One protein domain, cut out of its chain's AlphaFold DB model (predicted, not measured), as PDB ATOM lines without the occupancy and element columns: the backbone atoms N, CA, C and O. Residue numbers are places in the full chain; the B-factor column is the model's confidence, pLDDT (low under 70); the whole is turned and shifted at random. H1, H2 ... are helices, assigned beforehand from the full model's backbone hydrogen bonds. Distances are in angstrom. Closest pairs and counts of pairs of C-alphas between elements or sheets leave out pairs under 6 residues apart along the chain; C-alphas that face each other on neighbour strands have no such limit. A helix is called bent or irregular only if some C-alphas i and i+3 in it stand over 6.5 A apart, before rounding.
ATOM      1  N   GLY A  10     -29.106  37.856  50.923       79.06
ATOM      2  CA  GLY A  10     -28.283  37.286  49.855       79.06
ATOM      3  C   GLY A  10     -28.354  35.758  49.769       79.06
ATOM      4  O   GLY A  10     -28.612  35.237  48.691       79.06
ATOM      5  N   SER A  11     -28.216  35.029  50.884       81.62
ATOM      6  CA  SER A  11     -28.335  33.558  50.878       81.62
ATOM      7  C   SER A  11     -29.733  33.101  50.444       81.62
ATOM      8  O   SER A  11     -29.878  32.161  49.668       81.62
ATOM      9  N   THR A  12     -30.772  33.831  50.855       84.06
ATOM     10  CA  THR A  12     -32.147  33.567  50.403       84.06
ATOM     11  C   THR A  12     -32.299  33.730  48.898       84.06
ATOM     12  O   THR A  12     -32.878  32.863  48.250       84.06
ATOM     13  N   LEU A  13     -31.804  34.837  48.345       88.31
ATOM     14  CA  LEU A  13     -31.896  35.119  46.915       88.31
ATOM     15  C   LEU A  13     -31.083  34.114  46.094       88.31
ATOM     16  O   LEU A  13     -31.555  33.668  45.052       88.31
ATOM     17  N   LEU A  14     -29.916  33.696  46.592       89.62
ATOM     18  CA  LEU A  14     -29.115  32.634  45.981       89.62
ATOM     19  C   LEU A  14     -29.850  31.293  45.984       89.62
ATOM     20  O   LEU A  14     -29.883  30.622  44.959       89.62
ATOM     21  N   LEU A  15     -30.484  30.921  47.100       88.88
ATOM     22  CA  LEU A  15     -31.284  29.697  47.181       88.88
ATOM     23  C   LEU A  15     -32.484  29.742  46.233       88.88
ATOM     24  O   LEU A  15     -32.714  28.779  45.509       88.88
ATOM     25  N   ILE A  16     -33.222  30.854  46.190       93.94
ATOM     26  CA  ILE A  16     -34.360  31.023  45.274       93.94
ATOM     27  C   ILE A  16     -33.892  30.955  43.820       93.94
ATOM     28  O   ILE A  16     -34.514  30.265  43.018       93.94
ATOM     29  N   GLY A  17     -32.790  31.625  43.481       94.88
ATOM     30  CA  GLY A  17     -32.204  31.577  42.145       94.88
ATOM     31  C   GLY A  17     -31.738  30.172  41.763       94.88
ATOM     32  O   GLY A  17     -32.010  29.725  40.654       94.88
ATOM     33  N   ALA A  18     -31.107  29.444  42.686       94.88
ATOM     34  CA  ALA A  18     -30.667  28.069  42.462       94.88
ATOM     35  C   ALA A  18     -31.852  27.110  42.273       94.88
ATOM     36  O   ALA A  18     -31.888  26.373  41.287       94.88
ATOM     37  N   LEU A  19     -32.853  27.148  43.164       93.81
ATOM     38  CA  LEU A  19     -34.064  26.330  43.035       93.81
ATOM     39  C   LEU A  19     -34.846  26.691  41.768       93.81
ATOM     40  O   LEU A  19     -35.283  25.801  41.043       93.81
ATOM     41  N   GLY A  20     -34.987  27.985  41.475       96.50
ATOM     42  CA  GLY A  20     -35.637  28.482  40.266       96.50
ATOM     43  C   GLY A  20     -34.901  28.054  38.999       96.50
ATOM     44  O   GLY A  20     -35.534  27.611  38.045       96.50
ATOM     45  N   GLY A  21     -33.570  28.104  38.999       96.19
ATOM     46  CA  GLY A  21     -32.737  27.625  37.898       96.19
ATOM     47  C   GLY A  21     -32.922  26.129  37.650       96.19
ATOM     48  O   GLY A  21     -33.217  25.733  36.523       96.19
ATOM     49  N   ILE A  22     -32.839  25.305  38.699       96.19
ATOM     50  CA  ILE A  22     -33.064  23.852  38.600       96.19
ATOM     51  C   ILE A  22     -34.482  23.554  38.094       96.19
ATOM     52  O   ILE A  22     -34.647  22.724  37.201       96.19
ATOM     53  N   LEU A  23     -35.496  24.260  38.604       94.25
ATOM     54  CA  LEU A  23     -36.879  24.118  38.143       94.25
ATOM     55  C   LEU A  23     -37.016  24.475  36.658       94.25
ATOM     56  O   LEU A  23     -37.663  23.751  35.906       94.25
ATOM     57  N   THR A  24     -36.378  25.561  36.223       96.56
ATOM     58  CA  THR A  24     -36.417  26.010  34.825       96.56
ATOM     59  C   THR A  24     -35.792  24.967  33.899       96.56
ATOM     60  O   THR A  24     -36.372  24.637  32.866       96.56
ATOM     61  N   VAL A  25     -34.648  24.392  34.289       96.31
ATOM     62  CA  VAL A  25     -33.997  23.306  33.540       96.31
ATOM     63  C   VAL A  25     -34.892  22.069  33.485       96.31
ATOM     64  O   VAL A  25     -35.076  21.500  32.410       96.31
ATOM     65  N   ALA A  26     -35.496  21.672  34.607       94.75
ATOM     66  CA  ALA A  26     -36.399  20.523  34.649       94.75
ATOM     67  C   ALA A  26     -37.597  20.702  33.700       94.75
ATOM     68  O   ALA A  26     -37.906  19.802  32.919       94.75
ATOM     69  N   VAL A  27     -38.231  21.881  33.710       94.69
ATOM     70  CA  VAL A  27     -39.339  22.205  32.797       94.69
ATOM     71  C   VAL A  27     -38.875  22.187  31.340       94.69
ATOM     72  O   VAL A  27     -39.561  21.611  30.496       94.69
ATOM     73  N   ALA A  28     -37.704  22.755  31.037       93.31
ATOM     74  CA  ALA A  28     -37.158  22.757  29.681       93.31
ATOM     75  C   ALA A  28     -36.944  21.334  29.140       93.31
ATOM     76  O   ALA A  28     -37.324  21.060  28.003       93.31
ATOM     77  N   LEU A  29     -36.415  20.419  29.962       91.56
ATOM     78  CA  LEU A  29     -36.230  19.011  29.591       91.56
ATOM     79  C   LEU A  29     -37.561  18.297  29.335       91.56
ATOM     80  O   LEU A  29     -37.677  17.527  28.380       91.56
ATOM     81  N   VAL A  30     -38.579  18.552  30.161       89.06
ATOM     82  CA  VAL A  30     -39.922  17.988  29.955       89.06
ATOM     83  C   VAL A  30     -40.502  18.473  28.630       89.06
ATOM     84  O   VAL A  30     -40.938  17.652  27.826       89.06
ATOM     85  N   VAL A  31     -40.459  19.781  28.365       88.44
ATOM     86  CA  VAL A  31     -40.985  20.368  27.123       88.44
ATOM     87  C   VAL A  31     -40.230  19.845  25.901       88.44
ATOM     88  O   VAL A  31     -40.867  19.442  24.927       88.44
ATOM     89  N   SER A  32     -38.893  19.786  25.945       86.25
ATOM     90  CA  SER A  32     -38.097  19.280  24.820       86.25
ATOM     91  C   SER A  32     -38.413  17.817  24.527       86.25
ATOM     92  O   SER A  32     -38.647  17.453  23.376       86.25
ATOM     93  N   THR A  33     -38.494  16.991  25.571       84.38
ATOM     94  CA  THR A  33     -38.773  15.558  25.434       84.38
ATOM     95  C   THR A  33     -40.188  15.329  24.918       84.38
ATOM     96  O   THR A  33     -40.388  14.539  24.000       84.38
ATOM     97  N   TRP A  34     -41.166  16.069  25.442       80.69
ATOM     98  CA  TRP A  34     -42.560  15.976  25.017       80.69
ATOM     99  C   TRP A  34     -42.750  16.421  23.563       80.69
ATOM    100  O   TRP A  34     -43.456  15.764  22.803       80.69
ATOM    101  N   SER A  35     -42.088  17.505  23.150       77.56
ATOM    102  CA  SER A  35     -42.158  18.005  21.771       77.56
ATOM    103  C   SER A  35     -41.553  17.036  20.746       77.56
ATOM    104  O   SER A  35     -42.037  16.962  19.619       77.56
ATOM    105  N   GLY A  44     -53.856   1.209  25.950       77.06
ATOM    106  CA  GLY A  44     -54.791   1.266  27.091       77.06
ATOM    107  C   GLY A  44     -54.183   0.796  28.428       77.06
ATOM    108  O   GLY A  44     -54.520   1.319  29.487       77.06
ATOM    109  N   HIS A  45     -53.204  -0.115  28.377       81.94
ATOM    110  CA  HIS A  45     -52.442  -0.577  29.541       81.94
ATOM    111  C   HIS A  45     -51.489   0.489  30.106       81.94
ATOM    112  O   HIS A  45     -51.282   0.541  31.316       81.94
ATOM    113  N   GLY A  46     -50.930   1.361  29.263       83.00
ATOM    114  CA  GLY A  46     -50.056   2.453  29.692       83.00
ATOM    115  C   GLY A  46     -50.794   3.504  30.523       83.00
ATOM    116  O   GLY A  46     -50.275   3.958  31.540       83.00
ATOM    117  N   TYR A  47     -52.043   3.820  30.173       85.44
ATOM    118  CA  TYR A  47     -52.885   4.692  30.999       85.44
ATOM    119  C   TYR A  47     -53.228   4.061  32.350       85.44
ATOM    120  O   TYR A  47     -53.156   4.739  33.375       85.44
ATOM    121  N   ALA A  48     -53.543   2.761  32.374       88.81
ATOM    122  CA  ALA A  48     -53.799   2.043  33.620       88.81
ATOM    123  C   ALA A  48     -52.559   2.023  34.531       88.81
ATOM    124  O   ALA A  48     -52.666   2.305  35.725       88.81
ATOM    125  N   ALA A  49     -51.372   1.770  33.968       90.69
ATOM    126  CA  ALA A  49     -50.113   1.811  34.705       90.69
ATOM    127  C   ALA A  49     -49.828   3.206  35.292       90.69
ATOM    128  O   ALA A  49     -49.450   3.307  36.461       90.69
ATOM    129  N   MET A  50     -50.067   4.281  34.529       90.94
ATOM    130  CA  MET A  50     -49.933   5.652  35.037       90.94
ATOM    131  C   MET A  50     -50.924   5.947  36.163       90.94
ATOM    132  O   MET A  50     -50.526   6.494  37.189       90.94
ATOM    133  N   ALA A  51     -52.192   5.561  36.009       92.12
ATOM    134  CA  ALA A  51     -53.207   5.777  37.034       92.12
ATOM    135  C   ALA A  51     -52.839   5.071  38.348       92.12
ATOM    136  O   ALA A  51     -52.879   5.691  39.408       92.12
ATOM    137  N   ILE A  52     -52.408   3.808  38.277       95.12
ATOM    138  CA  ILE A  52     -51.960   3.053  39.454       95.12
ATOM    139  C   ILE A  52     -50.716   3.700  40.067       95.12
ATOM    140  O   ILE A  52     -50.667   3.877  41.282       95.12
ATOM    141  N   GLY A  53     -49.739   4.102  39.248       93.94
ATOM    142  CA  GLY A  53     -48.535   4.786  39.718       93.94
ATOM    143  C   GLY A  53     -48.853   6.085  40.461       93.94
ATOM    144  O   GLY A  53     -48.366   6.290  41.569       93.94
ATOM    145  N   VAL A  54     -49.721   6.931  39.899       95.12
ATOM    146  CA  VAL A  54     -50.161   8.188  40.528       95.12
ATOM    147  C   VAL A  54     -50.927   7.922  41.824       95.12
ATOM    148  O   VAL A  54     -50.645   8.547  42.843       95.12
ATOM    149  N   LEU A  55     -51.871   6.979  41.823       96.56
ATOM    150  CA  LEU A  55     -52.622   6.636  43.032       96.56
ATOM    151  C   LEU A  55     -51.702   6.098  44.130       96.56
ATOM    152  O   LEU A  55     -51.860   6.466  45.291       96.56
ATOM    153  N   PHE A  56     -50.719   5.276  43.768       96.56
ATOM    154  CA  PHE A  56     -49.753   4.724  44.707       96.56
ATOM    155  C   PHE A  56     -48.853   5.804  45.316       96.56
ATOM    156  O   PHE A  56     -48.661   5.810  46.530       96.56
ATOM    157  N   THR A  57     -48.341   6.751  44.521       96.38
ATOM    158  CA  THR A  57     -47.510   7.845  45.056       96.38
ATOM    159  C   THR A  57     -48.312   8.802  45.929       96.38
ATOM    160  O   THR A  57     -47.819   9.210  46.980       96.38
ATOM    161  N   VAL A  58     -49.554   9.120  45.555       96.25
ATOM    162  CA  VAL A  58     -50.460   9.938  46.377       96.25
ATOM    163  C   VAL A  58     -50.798   9.223  47.684       96.25
ATOM    164  O   VAL A  58     -50.731   9.838  48.747       96.25
ATOM    165  N   ALA A  59     -51.107   7.926  47.629       95.62
ATOM    166  CA  ALA A  59     -51.380   7.123  48.816       95.62
ATOM    167  C   ALA A  59     -50.153   7.025  49.730       95.62
ATOM    168  O   ALA A  59     -50.288   7.187  50.940       95.62
ATOM    169  N   LEU A  60     -48.958   6.820  49.170       95.81
ATOM    170  CA  LEU A  60     -47.716   6.811  49.939       95.81
ATOM    171  C   LEU A  60     -47.429   8.176  50.557       95.81
ATOM    172  O   LEU A  60     -47.182   8.246  51.755       95.81
ATOM    173  N   GLY A  61     -47.487   9.256  49.778       94.50
ATOM    174  CA  GLY A  61     -47.244  10.612  50.270       94.50
ATOM    175  C   GLY A  61     -48.237  11.015  51.361       94.50
ATOM    176  O   GLY A  61     -47.834  11.479  52.427       94.50
ATOM    177  N   GLY A  62     -49.530  10.775  51.136       95.12
ATOM    178  CA  GLY A  62     -50.579  11.022  52.123       95.12
ATOM    179  C   GLY A  62     -50.450  10.129  53.357       95.12
ATOM    180  O   GLY A  62     -50.564  10.615  54.481       95.12
ATOM    181  N   GLY A  63     -50.148   8.845  53.164       94.44
ATOM    182  CA  GLY A  63     -49.913   7.884  54.237       94.44
ATOM    183  C   GLY A  63     -48.721   8.273  55.105       94.44
ATOM    184  O   GLY A  63     -48.849   8.316  56.323       94.44
ATOM    185  N   LEU A  64     -47.597   8.654  54.494       94.75
ATOM    186  CA  LEU A  64     -46.422   9.182  55.190       94.75
ATOM    187  C   LEU A  64     -46.790  10.391  56.057       94.75
ATOM    188  O   LEU A  64     -46.433  10.426  57.233       94.75
ATOM    189  N   MET A  65     -47.557  11.348  55.521       94.56
ATOM    190  CA  MET A  65     -48.015  12.502  56.304       94.56
ATOM    191  C   MET A  65     -48.948  12.086  57.451       94.56
ATOM    192  O   MET A  65     -48.794  12.566  58.573       94.56
ATOM    193  N   ALA A  66     -49.876  11.158  57.213       90.62
ATOM    194  CA  ALA A  66     -50.764  10.632  58.249       90.62
ATOM    195  C   ALA A  66     -49.994   9.913  59.371       90.62
ATOM    196  O   ALA A  66     -50.311  10.100  60.548       90.62
ATOM    197  N   LEU A  67     -48.955   9.141  59.030       87.25
ATOM    198  CA  LEU A  67     -48.085   8.472  59.998       87.25
ATOM    199  C   LEU A  67     -47.305   9.475  60.853       87.25
ATOM    200  O   LEU A  67     -47.198   9.271  62.060       87.25
ATOM    201  N   VAL A  68     -46.810  10.569  60.270       86.75
ATOM    202  CA  VAL A  68     -46.148  11.644  61.032       86.75
ATOM    203  C   VAL A  68     -47.100  12.231  62.081       86.75
ATOM    204  O   VAL A  68     -46.724  12.365  63.246       86.75
ATOM    205  N   PHE A  69     -48.359  12.505  61.720       81.00
ATOM    206  CA  PHE A  69     -49.360  12.989  62.682       81.00
ATOM    207  C   PHE A  69     -49.719  11.954  63.752       81.00
ATOM    208  O   PHE A  69     -49.930  12.309  64.914       81.00
ATOM    209  N   TYR A  70     -49.795  10.678  63.373       80.88
ATOM    210  CA  TYR A  70     -50.040   9.588  64.314       80.88
ATOM    211  C   TYR A  70     -48.887   9.436  65.315       80.88
ATOM    212  O   TYR A  70     -49.134   9.292  66.513       80.88
ATOM    213  N   SER A  71     -47.646   9.529  64.835       76.19
ATOM    214  CA  SER A  71     -46.430   9.467  65.646       76.19
ATOM    215  C   SER A  71     -46.363  10.619  66.647       76.19
ATOM    216  O   SER A  71     -46.147  10.373  67.831       76.19
ATOM    217  N   HIS A  72     -46.651  11.849  66.211       66.38
ATOM    218  CA  HIS A  72     -46.633  13.014  67.097       66.38
ATOM    219  C   HIS A  72     -47.667  12.918  68.234       66.38
ATOM    220  O   HIS A  72     -47.434  13.417  69.328       66.38
ATOM    221  N   ARG A  73     -48.794  12.225  68.019       67.00
ATOM    222  CA  ARG A  73     -49.799  11.985  69.072       67.00
ATOM    223  C   ARG A  73     -49.419  10.887  70.072       67.00
ATOM    224  O   ARG A  73     -50.067  10.806  71.109       67.00
ATOM    225  N   HIS A  74     -48.422  10.051  69.777       63.78
ATOM    226  CA  HIS A  74     -48.049   8.894  70.606       63.78
ATOM    227  C   HIS A  74     -46.884   9.155  71.579       63.78
ATOM    228  O   HIS A  74     -46.407   8.211  72.202       63.78
TER     229      HIS A  74
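What this domain is: This is residues 10 to 35 and 44 to 74 of the 90 residues of an uncharacterized protein of alpha proteobacterium BAL199 (UniProt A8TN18). Two long helices, H1 and H2, run in nearly opposite directions in one thin layer, like the two arms of a narrow V whose point is missing, with a wide empty gap between them, 21.6 A from C-alpha 35 to C-alpha 44 across the cut. H1 leads towards the missing point, where the printed part is cut, and H2 leads away from it; the ends at Gly 10 and His 74 are spread widest. The printed part has 57 residues, with two named helices in the order H1, H2 and no named strand, and its class is all helix. It is extended, with a radius of gyration of the C-alphas of 18.0 A, and flat, with spans of 44 by 40 by 5 A.

How they stand to each other: H1, residues 10 to 35, stands free along its length. H2, residues 44 to 73, stands free too, as does His 74 after it. H1 and H2 are apart, with no C-alpha of the one within 8 A of the other. The N-to-C direction of H1 is (-0.33, -0.54, -0.77) and that of H2 is (0.12, 0.26, 0.96). In both helices every O i to N i+4 pair is within hydrogen-bond range.

Where its parts are: H1 begins at C-alpha 10, at (-28.283, 37.286, 49.855), and ends at C-alpha 35, at (-42.158, 18.005, 21.771), a length of 36.8 A. H2 begins at C-alpha 44, at (-54.791, 1.266, 27.091), and ends at C-alpha 73, at (-49.799, 11.985, 69.072), a length of 43.6 A. Neither helix is bent.

The domain as a whole: The two C-alphas farthest apart are those of Gly 10 and Gly 44, at 50.2 A. The first and last printed C-alphas, those of Gly 10 and His 74, are 40.3 A apart. The link from H1 to H2 is across the cut: residues 36 to 43 are not printed, and C-alphas 35 and 44 are 21.6 A apart. The mean pLDDT of the printed part is 89.0, and residues 72 to 74 are under 70.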